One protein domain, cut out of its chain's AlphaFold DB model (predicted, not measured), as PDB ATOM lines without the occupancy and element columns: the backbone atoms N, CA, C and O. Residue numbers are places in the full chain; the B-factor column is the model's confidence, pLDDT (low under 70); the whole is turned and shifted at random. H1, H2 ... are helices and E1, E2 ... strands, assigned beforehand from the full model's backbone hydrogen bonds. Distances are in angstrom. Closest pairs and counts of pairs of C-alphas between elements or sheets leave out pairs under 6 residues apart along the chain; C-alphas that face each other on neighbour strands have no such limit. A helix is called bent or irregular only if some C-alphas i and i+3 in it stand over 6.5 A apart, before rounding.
ATOM      1  N   TYR A 173     134.114 101.601 174.173       96.56
ATOM      2  CA  TYR A 173     135.520 101.885 173.866       96.56
ATOM      3  C   TYR A 173     135.786 102.085 172.372       96.56
ATOM      4  O   TYR A 173     136.777 102.727 172.014       96.56
ATOM      5  N   HIS A 174     134.900 101.604 171.496       96.56
ATOM      6  CA  HIS A 174     134.975 101.818 170.050       96.56
ATOM      7  C   HIS A 174     134.219 103.061 169.571       96.56
ATOM      8  O   HIS A 174     134.317 103.423 168.393       96.56
ATOM      9  N   THR A 175     133.518 103.760 170.468       96.94
ATOM     10  CA  THR A 175     132.894 105.042 170.138       96.94
ATOM     11  C   THR A 175     133.971 106.110 169.958       96.94
ATOM     12  O   THR A 175     134.879 106.265 170.782       96.94
ATOM     13  N   ARG A 176     133.908 106.844 168.843       96.31
ATOM     14  CA  ARG A 176     134.881 107.891 168.490       96.31
ATOM     15  C   ARG A 176     134.158 109.142 167.989       96.31
ATOM     16  O   ARG A 176     133.116 108.997 167.357       96.31
ATOM     17  N   PRO A 177     134.691 110.356 168.213       95.88
ATOM     18  CA  PRO A 177     134.177 111.549 167.549       95.88
ATOM     19  C   PRO A 177     134.183 111.374 166.026       95.88
ATOM     20  O   PRO A 177     135.148 110.865 165.453       95.88
ATOM     21  N   GLY A 178     133.107 111.793 165.371       92.12
ATOM     22  CA  GLY A 178     132.988 111.826 163.917       92.12
ATOM     23  C   GLY A 178     132.072 112.956 163.468       92.12
ATOM     24  O   GLY A 178     131.545 113.695 164.296       92.12
ATOM     25  N   ALA A 179     131.906 113.099 162.157       89.44
ATOM     26  CA  ALA A 179     131.038 114.103 161.556       89.44
ATOM     27  C   ALA A 179     129.797 113.428 160.960       89.44
ATOM     28  O   ALA A 179     129.924 112.483 160.182       89.44
ATOM     29  N   PHE A 180     128.612 113.908 161.329       86.62
ATOM     30  CA  PHE A 180     127.349 113.539 160.703       86.62
ATOM     31  C   PHE A 180     126.947 114.609 159.685       86.62
ATOM     32  O   PHE A 180     126.888 115.798 160.006       86.62
ATOM     33  N   PHE A 181     126.656 114.183 158.459       80.69
ATOM     34  CA  PHE A 181     126.193 115.060 157.390       80.69
ATOM     35  C   PHE A 181     124.685 114.867 157.246       80.69
ATOM     36  O   PHE A 181     124.239 113.817 156.795       80.69
ATOM     37  N   GLY A 182     123.911 115.860 157.689       74.31
ATOM     38  CA  GLY A 182     122.458 115.852 157.527       74.31
ATOM     39  C   GLY A 182     122.035 115.946 156.060       74.31
ATOM     40  O   GLY A 182     122.851 116.185 155.170       74.31
ATOM     41  N   PHE A 183     120.737 115.780 155.817       70.12
ATOM     42  CA  PHE A 183     120.179 115.675 154.465       70.12
ATOM     43  C   PHE A 183     119.550 116.981 153.941       70.12
ATOM     44  O   PHE A 183     119.059 117.009 152.816       70.12
ATOM     45  N   GLY A 184     119.560 118.062 154.731       64.00
ATOM     46  CA  GLY A 184     118.990 119.359 154.347       64.00
ATOM     47  C   GLY A 184     119.901 120.179 153.427       64.00
ATOM     48  O   GLY A 184     121.120 119.989 153.413       64.00
ATOM     49  N   GLU A 185     119.317 121.132 152.692       55.44
ATOM     50  CA  GLU A 185     120.055 122.007 151.767       55.44
ATOM     51  C   GLU A 185     121.142 122.846 152.452       55.44
ATOM     52  O   GLU A 185     122.190 123.076 151.854       55.44
ATOM     53  N   GLU A 186     120.969 123.237 153.720       52.50
ATOM     54  CA  GLU A 186     122.009 123.928 154.506       52.50
ATOM     55  C   GLU A 186     123.304 123.102 154.641       52.50
ATOM     56  O   GLU A 186     124.394 123.664 154.737       52.50
ATOM     57  N   GLY A 187     123.218 121.765 154.572       48.03
ATOM     58  CA  GLY A 187     124.378 120.867 154.542       48.03
ATOM     59  C   GLY A 187     125.043 120.734 153.163       48.03
ATOM     60  O   GLY A 187     126.136 120.166 153.059       48.03
ATOM     61  N   MET A 188     124.402 121.240 152.102       49.84
ATOM     62  CA  MET A 188     124.897 121.215 150.718       49.84
ATOM     63  C   MET A 188     125.263 122.600 150.168       49.84
ATOM     64  O   MET A 188     126.153 122.701 149.324       49.84
ATOM     65  N   ARG A 189     124.656 123.680 150.671       45.88
ATOM     66  CA  ARG A 189     124.885 125.060 150.223       45.88
ATOM     67  C   ARG A 189     126.109 125.705 150.880       45.88
ATOM     68  O   ARG A 189     125.980 126.730 151.532       45.88
ATOM     69  N   LYS A 190     127.307 125.159 150.662       43.88
ATOM     70  CA  LYS A 190     128.531 125.983 150.581       43.88
ATOM     71  C   LYS A 190     129.473 125.400 149.538       43.88
ATOM     72  O   LYS A 190     130.426 124.692 149.852       43.88
ATOM     73  N   SER A 191     129.200 125.733 148.280       41.94
ATOM     74  CA  SER A 191     130.199 125.648 147.216       41.94
ATOM     75  C   SER A 191     131.416 126.474 147.661       41.94
ATOM     76  O   SER A 191     131.311 127.687 147.818       41.94
ATOM     77  N   GLY A 192     132.522 125.804 147.995       47.62
ATOM     78  CA  GLY A 192     133.786 126.430 148.410       47.62
ATOM     79  C   GLY A 192     134.134 126.410 149.907       47.62
ATOM     80  O   GLY A 192     135.265 126.747 150.242       47.62
ATOM     81  N   VAL A 193     133.248 125.972 150.813       46.09
ATOM     82  CA  VAL A 193     133.590 125.774 152.241       46.09
ATOM     83  C   VAL A 193     133.297 124.329 152.616       46.09
ATOM     84  O   VAL A 193     132.180 123.851 152.439       46.09
ATOM     85  N   THR A 194     134.316 123.628 153.116       48.44
ATOM     86  CA  THR A 194     134.262 122.245 153.602       48.44
ATOM     87  C   THR A 194     132.947 121.968 154.332       48.44
ATOM     88  O   THR A 194     132.607 122.698 155.262       48.44
ATOM     89  N   ARG A 195     132.220 120.912 153.926       55.84
ATOM     90  CA  ARG A 195     131.035 120.403 154.637       55.84
ATOM     91  C   ARG A 195     131.365 120.294 156.128       55.84
ATOM     92  O   ARG A 195     132.054 119.358 156.536       55.84
ATOM     93  N   LEU A 196     130.903 121.236 156.945       59.72
ATOM     94  CA  LEU A 196     131.121 121.171 158.385       59.72
ATOM     95  C   LEU A 196     130.042 120.257 158.964       59.72
ATOM     96  O   LEU A 196     128.983 120.708 159.386       59.72
ATOM     97  N   GLY A 197     130.278 118.945 158.892       72.88
ATOM     98  CA  GLY A 197     129.368 117.967 159.480       72.88
ATOM     99  C   GLY A 197     129.239 118.177 160.991       72.88
ATOM    100  O   GLY A 197     130.190 118.588 161.662       72.88
ATOM    101  N   MET A 198     128.059 117.881 161.535       83.50
ATOM    102  CA  MET A 198     127.795 117.987 162.967       83.50
ATOM    103  C   MET A 198     128.674 116.985 163.713       83.50
ATOM    104  O   MET A 198     128.601 115.781 163.460       83.50
ATOM    105  N   ARG A 199     129.531 117.468 164.618       89.69
ATOM    106  CA  ARG A 199     130.379 116.582 165.424       89.69
ATOM    107  C   ARG A 199     129.522 115.800 166.410       89.69
ATOM    108  O   ARG A 199     128.803 116.396 167.206       89.69
ATOM    109  N   CYS A 200     129.636 114.477 166.397       93.12
ATOM    110  CA  CYS A 200     128.922 113.612 167.330       93.12
ATOM    111  C   CYS A 200     129.724 112.343 167.675       93.12
ATOM    112  O   CYS A 200     130.666 111.980 166.960       93.12
ATOM    113  N   PRO A 201     129.388 111.657 168.783       96.56
ATOM    114  CA  PRO A 201     129.945 110.346 169.089       96.56
ATOM    115  C   PRO A 201     129.427 109.306 168.087       96.56
ATOM    116  O   PRO A 201     128.229 109.039 168.022       96.56
ATOM    117  N   MET A 202     130.333 108.701 167.326       96.88
ATOM    118  CA  MET A 202     130.035 107.637 166.370       96.88
ATOM    119  C   MET A 202     130.334 106.281 167.003       96.88
ATOM    120  O   MET A 202     131.499 105.928 167.211       96.88
ATOM    121  N   MET A 203     129.281 105.527 167.308       97.50
ATOM    122  CA  MET A 203     129.362 104.135 167.749       97.50
ATOM    123  C   MET A 203     129.847 103.270 166.588       97.50
ATOM    124  O   MET A 203     129.457 103.496 165.442       97.50
ATOM    125  N   ARG A 204     130.704 102.284 166.864       96.12
ATOM    126  CA  ARG A 204     131.298 101.420 165.836       96.12
ATOM    127  C   ARG A 204     131.246  99.964 166.253       96.12
ATOM    128  O   ARG A 204     131.539  99.641 167.401       96.12
ATOM    129  N   ARG A 205     130.917  99.099 165.300       94.19
ATOM    130  CA  ARG A 205     130.952  97.646 165.467       94.19
ATOM    131  C   ARG A 205     131.286  96.991 164.133       94.19
ATOM    132  O   ARG A 205     130.798  97.441 163.102       94.19
ATOM    133  N   THR A 206     132.086  95.933 164.157       93.38
ATOM    134  CA  THR A 206     132.294  95.050 163.005       93.38
ATOM    135  C   THR A 206     131.690  93.699 163.354       93.38
ATOM    136  O   THR A 206     132.059  93.122 164.373       93.38
ATOM    137  N   SER A 207     130.715  93.244 162.575       90.75
ATOM    138  CA  SER A 207     130.011  91.979 162.805       90.75
ATOM    139  C   SER A 207     129.270  91.554 161.540       90.75
ATOM    140  O   SER A 207     129.137  92.349 160.608       90.75
ATOM    141  N   ASP A 208     128.712  90.345 161.534       89.94
ATOM    142  CA  ASP A 208     127.683  89.991 160.556       89.94
ATOM    143  C   ASP A 208     126.412  90.799 160.814       89.94
ATOM    144  O   ASP A 208     125.956  90.938 161.955       89.94
ATOM    145  N   ILE A 209     125.868  91.380 159.750       90.69
ATOM    146  CA  ILE A 209     124.661  92.200 159.774       90.69
ATOM    147  C   ILE A 209     123.823  91.825 158.556       90.69
ATOM    148  O   ILE A 209     124.359  91.681 157.459       90.69
ATOM    149  N   LEU A 210     122.511  91.669 158.737       90.75
ATOM    150  CA  LEU A 210     121.601  91.550 157.601       90.75
ATOM    151  C   LEU A 210     121.605  92.870 156.842       90.75
ATOM    152  O   LEU A 210     121.165  93.893 157.369       90.75
ATOM    153  N   TYR A 211     122.131  92.826 155.626       91.44
ATOM    154  CA  TYR A 211     122.400  93.991 154.808       91.44
ATOM    155  C   TYR A 211     121.892  93.778 153.389       91.44
ATOM    156  O   TYR A 211     121.926  92.666 152.859       91.44
ATOM    157  N   MET A 212     121.418  94.856 152.782       89.81
ATOM    158  CA  MET A 212     121.193  94.933 151.349       89.81
ATOM    159  C   MET A 212     121.443  96.351 150.870       89.81
ATOM    160  O   MET A 212     121.304  97.315 151.625       89.81
ATOM    161  N   GLU A 213     121.749  96.477 149.593       90.44
ATOM    162  CA  GLU A 213     121.788  97.758 148.916       90.44
ATOM    163  C   GLU A 213     121.327  97.602 147.473       90.44
ATOM    164  O   GLU A 213     121.463  96.536 146.870       90.44
ATOM    165  N   ASP A 214     120.781  98.681 146.937       87.94
ATOM    166  CA  ASP A 214     120.488  98.849 145.524       87.94
ATOM    167  C   ASP A 214     120.939 100.251 145.068       87.94
ATOM    168  O   ASP A 214     121.758 100.908 145.720       87.94
ATOM    169  N   ASN A 215     120.435 100.708 143.921       87.69
ATOM    170  CA  ASN A 215     120.776 102.018 143.365       87.69
ATOM    171  C   ASN A 215     120.133 103.193 144.127       87.69
ATOM    172  O   ASN A 215     120.545 104.336 143.936       87.69
ATOM    173  N   VAL A 216     119.132 102.935 144.971       86.69
ATOM    174  CA  VAL A 216     118.336 103.943 145.684       86.69
ATOM    175  C   VAL A 216     118.771 104.035 147.143       86.69
ATOM    176  O   VAL A 216     119.046 105.130 147.644       86.69
ATOM    177  N   ALA A 217     118.865 102.898 147.831       90.31
ATOM    178  CA  ALA A 217     119.094 102.842 149.264       90.31
ATOM    179  C   ALA A 217     120.061 101.725 149.668       90.31
ATOM    180  O   ALA A 217     120.253 100.722 148.988       90.31
ATOM    181  N   GLN A 218     120.650 101.905 150.844       91.75
ATOM    182  CA  GLN A 218     121.281 100.844 151.614       91.75
ATOM    183  C   GLN A 218     120.478 100.624 152.889       91.75
ATOM    184  O   GLN A 218     119.938 101.565 153.477       91.75
ATOM    185  N   MET A 219     120.413  99.377 153.332       92.00
ATOM    186  CA  MET A 219     119.611  98.998 154.475       92.00
ATOM    187  C   MET A 219     120.326  97.966 155.329       92.00
ATOM    188  O   MET A 219     120.937  97.030 154.815       92.00
ATOM    189  N   CYS A 220     120.197  98.109 156.646       92.62
ATOM    190  CA  CYS A 220     120.597  97.071 157.580       92.62
ATOM    191  C   CYS A 220     119.546  96.824 158.662       92.62
ATOM    192  O   CYS A 220     118.770  97.718 159.011       92.62
ATOM    193  N   VAL A 221     119.540  95.602 159.193       91.38
ATOM    194  CA  VAL A 221     118.666  95.184 160.292       91.38
ATOM    195  C   VAL A 221     119.508  94.925 161.537       91.38
ATOM    196  O   VAL A 221     120.496  94.191 161.494       91.38
ATOM    197  N   LEU A 222     119.111  95.536 162.651       91.44
ATOM    198  CA  LEU A 222     119.740  95.402 163.959       91.44
ATOM    199  C   LEU A 222     118.733  94.821 164.952       91.44
ATOM    200  O   LEU A 222     117.833  95.542 165.393       91.44
ATOM    201  N   PRO A 223     118.885  93.544 165.322       89.88
ATOM    202  CA  PRO A 223     118.030  92.931 166.323       89.88
ATOM    203  C   PRO A 223     118.216  93.552 167.707       89.88
ATOM    204  O   PRO A 223     119.326  93.916 168.118       89.88
ATOM    205  N   TYR A 224     117.115  93.647 168.440       86.75
ATOM    206  CA  TYR A 224     117.108  93.858 169.878       86.75
ATOM    207  C   TYR A 224     117.105  92.505 170.590       86.75
ATOM    208  O   TYR A 224     116.575  91.523 170.080       86.75
ATOM    209  N   GLN A 225     117.680  92.454 171.789       83.31
ATOM    210  CA  GLN A 225     117.585  91.279 172.648       83.31
ATOM    211  C   GLN A 225     116.106  90.986 172.923       83.31
ATOM    212  O   GLN A 225     115.337  91.897 173.212       83.31
ATOM    213  N   THR A 226     115.713  89.717 172.873       72.12
ATOM    214  CA  THR A 226     114.346  89.272 173.201       72.12
ATOM    215  C   THR A 226     114.297  88.409 174.464       72.12
ATOM    216  O   THR A 226     113.224  88.196 175.022       72.12
ATOM    217  N   LYS A 227     115.456  87.951 174.961       69.38
ATOM    218  CA  LYS A 227     115.609  87.114 176.162       69.38
ATOM    219  C   LYS A 227     116.691  87.669 177.086       69.38
ATOM    220  O   LYS A 227     117.683  88.231 176.618       69.38
ATOM    221  N   ASP A 228     116.500  87.494 178.395       61.84
ATOM    222  CA  ASP A 228     117.491  87.834 179.421       61.84
ATOM    223  C   ASP A 228     118.628  86.801 179.356       61.84
ATOM    224  O   ASP A 228     118.681  85.835 180.119       61.84
ATOM    225  N   ASN A 229     119.550  86.971 178.408       56.56
ATOM    226  CA  ASN A 229     120.766  86.169 178.371       56.56
ATOM    227  C   ASN A 229     121.714  86.672 179.464       56.56
ATOM    228  O   ASN A 229     122.569  87.521 179.234       56.56
ATOM    229  N   SER A 249     112.293  81.633 162.259       37.06
ATOM    230  CA  SER A 249     112.219  83.031 162.690       37.06
ATOM    231  C   SER A 249     111.696  83.887 161.536       37.06
ATOM    232  O   SER A 249     112.460  84.433 160.740       37.06
ATOM    233  N   THR A 250     110.375  83.994 161.408       37.34
ATOM    234  CA  THR A 250     109.774  84.989 160.514       37.34
ATOM    235  C   THR A 250     109.923  86.369 161.153       37.34
ATOM    236  O   THR A 250     109.318  86.670 162.174       37.34
ATOM    237  N   VAL A 251     110.762  87.222 160.559       42.31
ATOM    238  CA  VAL A 251     111.072  88.571 161.071       42.31
ATOM    239  C   VAL A 251     109.818  89.460 161.133       42.31
ATOM    240  O   VAL A 251     109.729  90.315 162.006       42.31
ATOM    241  N   PHE A 252     108.825  89.217 160.266       38.72
ATOM    242  CA  PHE A 252     107.490  89.824 160.321       38.72
ATOM    243  C   PHE A 252     106.430  88.870 159.738       38.72
ATOM    244  O   PHE A 252     105.974  89.045 158.607       38.72
ATOM    245  N   GLY A 253     106.048  87.833 160.487       32.25
ATOM    246  CA  GLY A 253     104.998  86.889 160.089       32.25
ATOM    247  C   GLY A 253     103.852  86.828 161.097       32.25
ATOM    248  O   GLY A 253     104.071  86.532 162.266       32.25
ATOM    249  N   ASN A 254     102.614  87.039 160.639       34.97
ATOM    250  CA  ASN A 254     101.440  86.530 161.349       34.97
ATOM    251  C   ASN A 254     101.444  85.007 161.185       34.97
ATOM    252  O   ASN A 254     101.118  84.515 160.106       34.97
ATOM    253  N   THR A 255     101.792  84.263 162.231       32.94
ATOM    254  CA  THR A 255     101.506  82.827 162.284       32.94
ATOM    255  C   THR A 255     100.516  82.560 163.406       32.94
ATOM    256  O   THR A 255     100.748  82.852 164.574       32.94
ATOM    257  N   SER A 256      99.363  82.026 163.023       32.25
ATOM    258  CA  SER A 256      98.344  81.469 163.905       32.25
ATOM    259  C   SER A 256      98.795  80.093 164.416       32.25
ATOM    260  O   SER A 256      98.186  79.077 164.091       32.25
ATOM    261  N   GLY A 257      99.905  80.054 165.159       30.27
ATOM    262  CA  GLY A 257     100.446  78.856 165.808       30.27
ATOM    263  C   GLY A 257     100.986  79.182 167.210       30.27
ATOM    264  O   GLY A 257     101.328  80.337 167.461       30.27
ATOM    265  N   PRO A 258     101.062  78.219 168.149       31.41
ATOM    266  CA  PRO A 258     101.153  78.530 169.581       31.41
ATOM    267  C   PRO A 258     102.516  79.043 170.085       31.41
ATOM    268  O   PRO A 258     102.631  79.318 171.275       31.41
ATOM    269  N   THR A 259     103.556  79.160 169.248       39.19
ATOM    270  CA  THR A 259     104.938  79.418 169.711       39.19
ATOM    271  C   THR A 259     105.838  80.135 168.685       39.19
ATOM    272  O   THR A 259     107.008  79.791 168.533       39.19
ATOM    273  N   ALA A 260     105.344  81.147 167.964       45.78
ATOM    274  CA  ALA A 260     106.244  82.027 167.205       45.78
ATOM    275  C   ALA A 260     106.876  83.075 168.141       45.78
ATOM    276  O   ALA A 260     106.178  83.934 168.680       45.78
ATOM    277  N   GLU A 261     108.193  82.996 168.359       53.81
ATOM    278  CA  GLU A 261     108.930  83.999 169.136       53.81
ATOM    279  C   GLU A 261     108.968  85.335 168.379       53.81
ATOM    280  O   GLU A 261     109.400  85.412 167.229       53.81
ATOM    281  N   LEU A 262     108.500  86.403 169.027       61.75
ATOM    282  CA  LEU A 262     108.468  87.745 168.448       61.75
ATOM    283  C   LEU A 262     109.887  88.317 168.339       61.75
ATOM    284  O   LEU A 262     110.592  88.436 169.341       61.75
ATOM    285  N   ALA A 263     110.279  88.725 167.133       71.44
ATOM    286  CA  ALA A 263     111.554  89.386 166.878       71.44
ATOM    287  C   ALA A 263     111.392  90.914 166.878       71.44
ATOM    288  O   ALA A 263     110.619  91.469 166.097       71.44
ATOM    289  N   TRP A 264     112.155  91.608 167.725       81.00
ATOM    290  CA  TRP A 264     112.221  93.070 167.745       81.00
ATOM    291  C   TRP A 264     113.451  93.531 166.979       81.00
ATOM    292  O   TRP A 264     114.570  93.181 167.339       81.00
ATOM    293  N   ASN A 265     113.262  94.347 165.945       86.06
ATOM    294  CA  ASN A 265     114.354  94.794 165.085       86.06
ATOM    295  C   ASN A 265     114.279  96.297 164.833       86.06
ATOM    296  O   ASN A 265     113.205  96.837 164.571       86.06
ATOM    297  N   ALA A 266     115.432  96.960 164.844       90.69
ATOM    298  CA  ALA A 266     115.583  98.249 164.189       90.69
ATOM    299  C   ALA A 266     115.995  98.025 162.738       90.69
ATOM    300  O   ALA A 266     116.929  97.275 162.456       90.69
ATOM    301  N   VAL A 267     115.334  98.718 161.821       90.62
ATOM    302  CA  VAL A 267     115.753  98.789 160.425       90.62
ATOM    303  C   VAL A 267     116.296 100.184 160.178       90.62
ATOM    304  O   VAL A 267     115.629 101.176 160.466       90.62
ATOM    305  N   ILE A 268     117.507 100.258 159.638       91.81
ATOM    306  CA  ILE A 268     118.134 101.514 159.238       91.81
ATOM    307  C   ILE A 268     118.176 101.532 157.720       91.81
ATOM    308  O   ILE A 268     118.845 100.692 157.125       91.81
ATOM    309  N   ILE A 269     117.470 102.488 157.119       90.81
ATOM    310  CA  ILE A 269     117.417 102.708 155.672       90.81
ATOM    311  C   ILE A 269     118.064 104.061 155.396       90.81
ATOM    312  O   ILE A 269     117.651 105.072 155.964       90.81
ATOM    313  N   LEU A 270     119.091 104.078 154.553       89.88
ATOM    314  CA  LEU A 270     119.813 105.289 154.179       89.88
ATOM    315  C   LEU A 270     119.816 105.433 152.658       89.88
ATOM    316  O   LEU A 270     120.094 104.451 151.966       89.88
ATOM    317  N   PRO A 271     119.567 106.635 152.116       90.75
ATOM    318  CA  PRO A 271     119.691 106.852 150.685       90.75
ATOM    319  C   PRO A 271     121.149 106.718 150.233       90.75
ATOM    320  O   PRO A 271     122.082 107.052 150.971       90.75
ATOM    321  N   LYS A 272     121.355 106.240 149.001       88.81
ATOM    322  CA  LYS A 272     122.686 106.182 148.367       88.81
ATOM    323  C   LYS A 272     123.186 107.572 147.976       88.81
ATOM    324  O   LYS A 272     124.389 107.820 148.003       88.81
ATOM    325  N   ASN A 273     122.258 108.480 147.679       84.94
ATOM    326  CA  ASN A 273     122.536 109.870 147.343       84.94
ATOM    327  C   ASN A 273     122.177 110.795 148.520       84.94
ATOM    328  O   ASN A 273     121.177 110.565 149.199       84.94
ATOM    329  N   PRO A 274     122.966 111.849 148.793       79.81
ATOM    330  CA  PRO A 274     122.615 112.827 149.814       79.81
ATOM    331  C   PRO A 274     121.435 113.700 149.364       79.81
ATOM    332  O   PRO A 274     121.230 113.919 148.173       79.81
ATOM    333  N   GLY A 275     120.728 114.280 150.333       78.31
ATOM    334  CA  GLY A 275     119.689 115.280 150.089       78.31
ATOM    335  C   GLY A 275     118.279 114.818 150.439       78.31
ATOM    336  O   GLY A 275     117.987 113.624 150.504       78.31
ATOM    337  N   ALA A 276     117.400 115.795 150.658       82.50
ATOM    338  CA  ALA A 276     116.007 115.563 151.021       82.50
ATOM    339  C   ALA A 276     115.245 114.784 149.937       82.50
ATOM    340  O   ALA A 276     114.465 113.901 150.278       82.50
ATOM    341  N   THR A 277     115.524 115.036 148.653       86.88
ATOM    342  CA  THR A 277     114.899 114.327 147.522       86.88
ATOM    343  C   THR A 277     115.113 112.819 147.596       86.88
ATOM    344  O   THR A 277     114.155 112.065 147.486       86.88
ATOM    345  N   ALA A 278     116.332 112.365 147.897       88.75
ATOM    346  CA  ALA A 278     116.620 110.934 147.983       88.75
ATOM    347  C   ALA A 278     115.881 110.252 149.151       88.75
ATOM    348  O   ALA A 278     115.533 109.077 149.071       88.75
ATOM    349  N   ILE A 279     115.606 110.985 150.238       88.69
ATOM    350  CA  ILE A 279     114.748 110.488 151.322       88.69
ATOM    351  C   ILE A 279     113.284 110.459 150.876       88.69
ATOM    352  O   ILE A 279     112.593 109.479 151.143       88.69
ATOM    353  N   LEU A 280     112.810 111.509 150.199       89.25
ATOM    354  CA  LEU A 280     111.443 111.573 149.680       89.25
ATOM    355  C   LEU A 280     111.156 110.417 148.713       89.25
ATOM    356  O   LEU A 280     110.081 109.831 148.805       89.25
ATOM    357  N   ASP A 281     112.115 110.024 147.873       89.31
ATOM    358  CA  ASP A 281     111.984 108.869 146.974       89.31
ATOM    359  C   ASP A 281     111.776 107.559 147.753       89.31
ATOM    360  O   ASP A 281     110.875 106.774 147.443       89.31
ATOM    361  N   ILE A 282     112.550 107.351 148.827       89.75
ATOM    362  CA  ILE A 282     112.407 106.191 149.720       89.75
ATOM    363  C   ILE A 282     111.034 106.197 150.408       89.75
ATOM    364  O   ILE A 282     110.334 105.183 150.420       89.75
ATOM    365  N   LEU A 283     110.639 107.335 150.985       90.25
ATOM    366  CA  LEU A 283     109.353 107.476 151.671       90.25
ATOM    367  C   LEU A 283     108.183 107.258 150.702       90.25
ATOM    368  O   LEU A 283     107.240 106.543 151.038       90.25
ATOM    369  N   SER A 284     108.266 107.814 149.492       89.69
ATOM    370  CA  SER A 284     107.273 107.651 148.429       89.69
ATOM    371  C   SER A 284     107.097 106.178 148.051       89.69
ATOM    372  O   SER A 284     105.969 105.670 148.039       89.69
ATOM    373  N   HIS A 285     108.202 105.449 147.859       87.56
ATOM    374  CA  HIS A 285     108.167 104.021 147.551       87.56
ATOM    375  C   HIS A 285     107.430 103.207 148.630       87.56
ATOM    376  O   HIS A 285     106.489 102.469 148.328       87.56
ATOM    377  N   PHE A 286     107.778 103.382 149.908       86.25
ATOM    378  CA  PHE A 286     107.118 102.643 150.992       86.25
ATOM    379  C   PHE A 286     105.693 103.122 151.293       86.25
ATOM    380  O   PHE A 286     104.884 102.358 151.821       86.25
ATOM    381  N   SER A 287     105.354 104.361 150.929       85.62
ATOM    382  CA  SER A 287     103.996 104.897 151.054       85.62
ATOM    383  C   SER A 287     103.009 104.302 150.040       85.62
ATOM    384  O   SER A 287     101.805 104.243 150.303       85.62
ATOM    385  N   THR A 288     103.501 103.848 148.886       85.38
ATOM    386  CA  THR A 288     102.681 103.260 147.814       85.38
ATOM    387  C   THR A 288     102.653 101.737 147.894       85.38
ATOM    388  O   THR A 288     101.606 101.137 147.659       85.38
ATOM    389  N   CYS A 289     103.756 101.120 148.324       82.88
ATOM    390  CA  CYS A 289     103.904  99.669 148.434       82.88
ATOM    391  C   CYS A 289     104.397  99.252 149.838       82.88
ATOM    392  O   CYS A 289     105.509  98.740 149.979       82.88
ATOM    393  N   PRO A 290     103.596  99.428 150.908       76.75
ATOM    394  CA  PRO A 290     104.004  99.082 152.277       76.75
ATOM    395  C   PRO A 290     104.277  97.579 152.459       76.75
ATOM    396  O   PRO A 290     105.084  97.193 153.306       76.75
ATOM    397  N   SER A 291     103.643  96.727 151.644       77.44
ATOM    398  CA  SER A 291     103.862  95.276 151.619       77.44
ATOM    399  C   SER A 291     105.280  94.899 151.186       77.44
ATOM    400  O   SER A 291     105.778  93.856 151.611       77.44
ATOM    401  N   THR A 292     105.973  95.762 150.432       76.94
ATOM    402  CA  THR A 292     107.379  95.562 150.065       76.94
ATOM    403  C   THR A 292     108.248  95.401 151.304       76.94
ATOM    404  O   THR A 292     109.110  94.536 151.303       76.94
ATOM    405  N   LEU A 293     107.990  96.127 152.401       77.00
ATOM    406  CA  LEU A 293     108.743  95.937 153.649       77.00
ATOM    407  C   LEU A 293     108.607  94.503 154.156       77.00
ATOM    408  O   LEU A 293     109.603  93.870 154.494       77.00
ATOM    409  N   ARG A 294     107.390  93.952 154.149       72.31
ATOM    410  CA  ARG A 294     107.165  92.574 154.588       72.31
ATOM    411  C   ARG A 294     107.949  91.591 153.728       72.31
ATOM    412  O   ARG A 294     108.622  90.729 154.279       72.31
ATOM    413  N   THR A 295     107.900  91.741 152.406       71.44
ATOM    414  CA  THR A 295     108.634  90.870 151.476       71.44
ATOM    415  C   THR A 295     110.142  91.013 151.654       71.44
ATOM    416  O   THR A 295     110.849  90.015 151.735       71.44
ATOM    417  N   THR A 296     110.634  92.243 151.790       71.38
ATOM    418  CA  THR A 296     112.055  92.538 151.971       71.38
ATOM    419  C   THR A 296     112.603  91.915 153.252       71.38
ATOM    420  O   THR A 296     113.703  91.373 153.231       71.38
ATOM    421  N   PHE A 297     111.839  91.944 154.349       67.88
ATOM    422  CA  PHE A 297     112.248  91.373 155.636       67.88
ATOM    423  C   PHE A 297     111.851  89.906 155.836       67.88
ATOM    424  O   PHE A 297     112.237  89.312 156.839       67.88
ATOM    425  N   SER A 298     111.107  89.294 154.915       59.59
ATOM    426  CA  SER A 298     110.785  87.867 154.997       59.59
ATOM    427  C   SER A 298     111.997  87.038 154.575       59.59
ATOM    428  O   SER A 298     112.237  86.820 153.391       59.59
ATOM    429  N   ILE A 299     112.765  86.561 155.553       49.19
ATOM    430  CA  ILE A 299     113.822  85.571 155.328       49.19
ATOM    431  C   ILE A 299     113.140  84.210 155.153       49.19
ATOM    432  O   ILE A 299     112.901  83.497 156.125       49.19
ATOM    433  N   ASN A 300     112.784  83.847 153.921       44.34
ATOM    434  CA  ASN A 300     112.367  82.477 153.634       44.34
ATOM    435  C   ASN A 300     113.614  81.591 153.544       44.34
ATOM    436  O   ASN A 300     114.415  81.725 152.618       44.34
ATOM    437  N   PRO A 308     110.049  85.580 145.504       40.66
ATOM    438  CA  PRO A 308     111.263  86.364 145.248       40.66
ATOM    439  C   PRO A 308     112.299  86.295 146.396       40.66
ATOM    440  O   PRO A 308     111.957  86.367 147.574       40.66
ATOM    441  N   SER A 309     113.592  86.221 146.075       45.94
ATOM    442  CA  SER A 309     114.654  86.255 147.089       45.94
ATOM    443  C   SER A 309     114.662  87.596 147.826       45.94
ATOM    444  O   SER A 309     114.856  88.635 147.194       45.94
ATOM    445  N   SER A 310     114.514  87.588 149.153       59.38
ATOM    446  CA  SER A 310     114.861  88.752 149.970       59.38
ATOM    447  C   SER A 310     116.311  89.144 149.666       59.38
ATOM    448  O   SER A 310     117.215  88.318 149.800       59.38
ATOM    449  N   ASN A 311     116.555  90.391 149.259       69.25
ATOM    450  CA  ASN A 311     117.912  90.867 148.963       69.25
ATOM    451  C   ASN A 311     118.777  91.032 150.226       69.25
ATOM    452  O   ASN A 311     119.991  91.183 150.111       69.25
ATOM    453  N   LEU A 312     118.169  90.983 151.419       83.00
ATOM    454  CA  LEU A 312     118.877  90.973 152.696       83.00
ATOM    455  C   LEU A 312     119.720  89.708 152.844       83.00
ATOM    456  O   LEU A 312     119.197  88.594 152.839       83.00
ATOM    457  N   LYS A 313     121.027  89.892 153.028       87.44
ATOM    458  CA  LYS A 313     121.984  88.805 153.246       87.44
ATOM    459  C   LYS A 313     122.859  89.103 154.461       87.44
ATOM    460  O   LYS A 313     123.236  90.262 154.661       87.44
ATOM    461  N   PRO A 314     123.223  88.090 155.265       89.56
ATOM    462  CA  PRO A 314     124.261  88.249 156.273       89.56
ATOM    463  C   PRO A 314     125.553  88.714 155.601       89.56
ATOM    464  O   PRO A 314     126.071  88.051 154.706       89.56
ATOM    465  N   THR A 315     126.035  89.886 155.997       91.06
ATOM    466  CA  THR A 315     127.237  90.506 155.441       91.06
ATOM    467  C   THR A 315     128.140  90.939 156.582       91.06
ATOM    468  O   THR A 315     127.707  91.673 157.474       91.06
ATOM    469  N   TYR A 316     129.399  90.509 156.547       92.94
ATOM    470  CA  TYR A 316     130.401  90.927 157.518       92.94
ATOM    471  C   TYR A 316     130.873  92.344 157.188       92.94
ATOM    472  O   TYR A 316     131.627  92.555 156.235       92.94
ATOM    473  N   LEU A 317     130.403  93.338 157.946       93.38
ATOM    474  CA  LEU A 317     130.687  94.746 157.668       93.38
ATOM    475  C   LEU A 317     130.972  95.554 158.932       93.38
ATOM    476  O   LEU A 317     130.605  95.188 160.051       93.38
ATOM    477  N   ARG A 318     131.637  96.696 158.740       94.56
ATOM    478  CA  ARG A 318     131.877  97.689 159.788       94.56
ATOM    479  C   ARG A 318     130.748  98.717 159.797       94.56
ATOM    480  O   ARG A 318     130.735  99.639 158.987       94.56
ATOM    481  N   LEU A 319     129.848  98.604 160.764       94.94
ATOM    482  CA  LEU A 319     128.766  99.552 160.987       94.94
ATOM    483  C   LEU A 319     129.243 100.728 161.844       94.94
ATOM    484  O   LEU A 319     129.879 100.547 162.886       94.94
ATOM    485  N   THR A 320     128.895 101.942 161.418       95.19
ATOM    486  CA  THR A 320     129.110 103.174 162.182       95.19
ATOM    487  C   THR A 320     127.794 103.933 162.287       95.19
ATOM    488  O   THR A 320     127.205 104.250 161.259       95.19
ATOM    489  N   LEU A 321     127.345 104.235 163.507       94.62
ATOM    490  CA  LEU A 321     126.100 104.967 163.760       94.62
ATOM    491  C   LEU A 321     126.324 106.111 164.750       94.62
ATOM    492  O   LEU A 321     127.046 105.922 165.733       94.62
ATOM    493  N   PRO A 322     125.696 107.283 164.556       93.81
ATOM    494  CA  PRO A 322     125.734 108.339 165.553       93.81
ATOM    495  C   PRO A 322     124.971 107.903 166.808       93.81
ATOM    496  O   PRO A 322     123.900 107.302 166.726       93.81
ATOM    497  N   ARG A 323     125.497 108.244 167.983       93.00
ATOM    498  CA  ARG A 323     124.722 108.230 169.224       93.00
ATOM    499  C   ARG A 323     123.983 109.558 169.337       93.00
ATOM    500  O   ARG A 323     124.619 110.609 169.308       93.00
TER     501      ARG A 323
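What this domain is: This is residues 173 to 229, 249 to 300 and 308 to 323 of the 367 residues of the protein "SERPIN domain-containing protein" of Blastomyces gilchristii (strain SLH14081) (UniProt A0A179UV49). What would one see first? A twisted, bent sheet of five strands is built along the long strand E2, which bends sharply and has E1 beside one end, the E3 and E4 pair beside the other, and E5 folded along its opposite side. Helix H1 only grazes this sheet near E4, H2 follows it round a corner, and loop residues 189 to 194 and 254 to 259 stick out far from each other. What is the make-up? The printed part has 125 residues with five named strands and two named helices in the order E1 E2 E3 E4 H1 H2 E5, and its class is mixed, helices and strands. The branched sheet is antiparallel; the whole is loose, with a radius of gyration of the C-alphas of 17.5 A and spans of 61 by 40 by 20 A.

How they stand to each other: How does the sheet begin? E1, residues 176 to 180, and E2, residues 198 to 213, form an antiparallel hairpin, with N 178 and O 200 2.9 A apart. E2 and E3, residues 217 to 223, form another, with N 219 and O 212 2.8 A apart; E1 E2 E3 is a meander, each strand the antiparallel neighbour of the one before. What else joins it? E4, residues 265 to 271, is antiparallel to E3, with N 218 and O 270 2.8 A apart. E5, residues 313 to 322, is antiparallel to E2, with N 203 and O 321 2.8 A apart; it lies on one side of E2, and E1 and E3 on the other side. Where are the helices? H1, residues 276 to 288, only grazes the sheet with residues 277 to 282; its closest C-alphas to E4 are Ala 278 and Pro 271, 5.8 A apart. H2, residues 291 to 297, is close to H1 but not clearly touching, about perpendicular at 73 degrees, the closest C-alphas being Phe 286 and Thr 292, 7.1 A apart. In H1 and H2 every O i to N i+4 pair is within hydrogen-bond range.

Where its parts are: Where does E1 begin? C-alpha 176 is at (134.881, 107.891, 168.490). How long are the longer elements? E2 measures 25.4 A and bends by 111 degrees at residue 208; E5 measures 23.4 A and bends by 82 degrees at residue 316. E3 measures 19.8 A, E4 19.5 A and H1 18.4 A. Where does E5 end? C-alpha 322 is at (125.734, 108.339, 165.553).

The domain as a whole: How far does it reach? The two C-alphas farthest apart, Gly 192 and Pro 258, are 61.7 A apart. Where is the printed part cut? Residues 230 to 248 are not printed, a gap of 18.1 A between C-alphas 229 and 249, nor are residues 301 to 307, 9.3 A between C-alphas 300 and 308. Which link is long, and where is confidence low? The link E1 to E2, with 17 residues, is long. The pLDDT is under 70 in residues 184 to 196, 227 to 229, 249 to 262, 297 to 300 and 308 to 311.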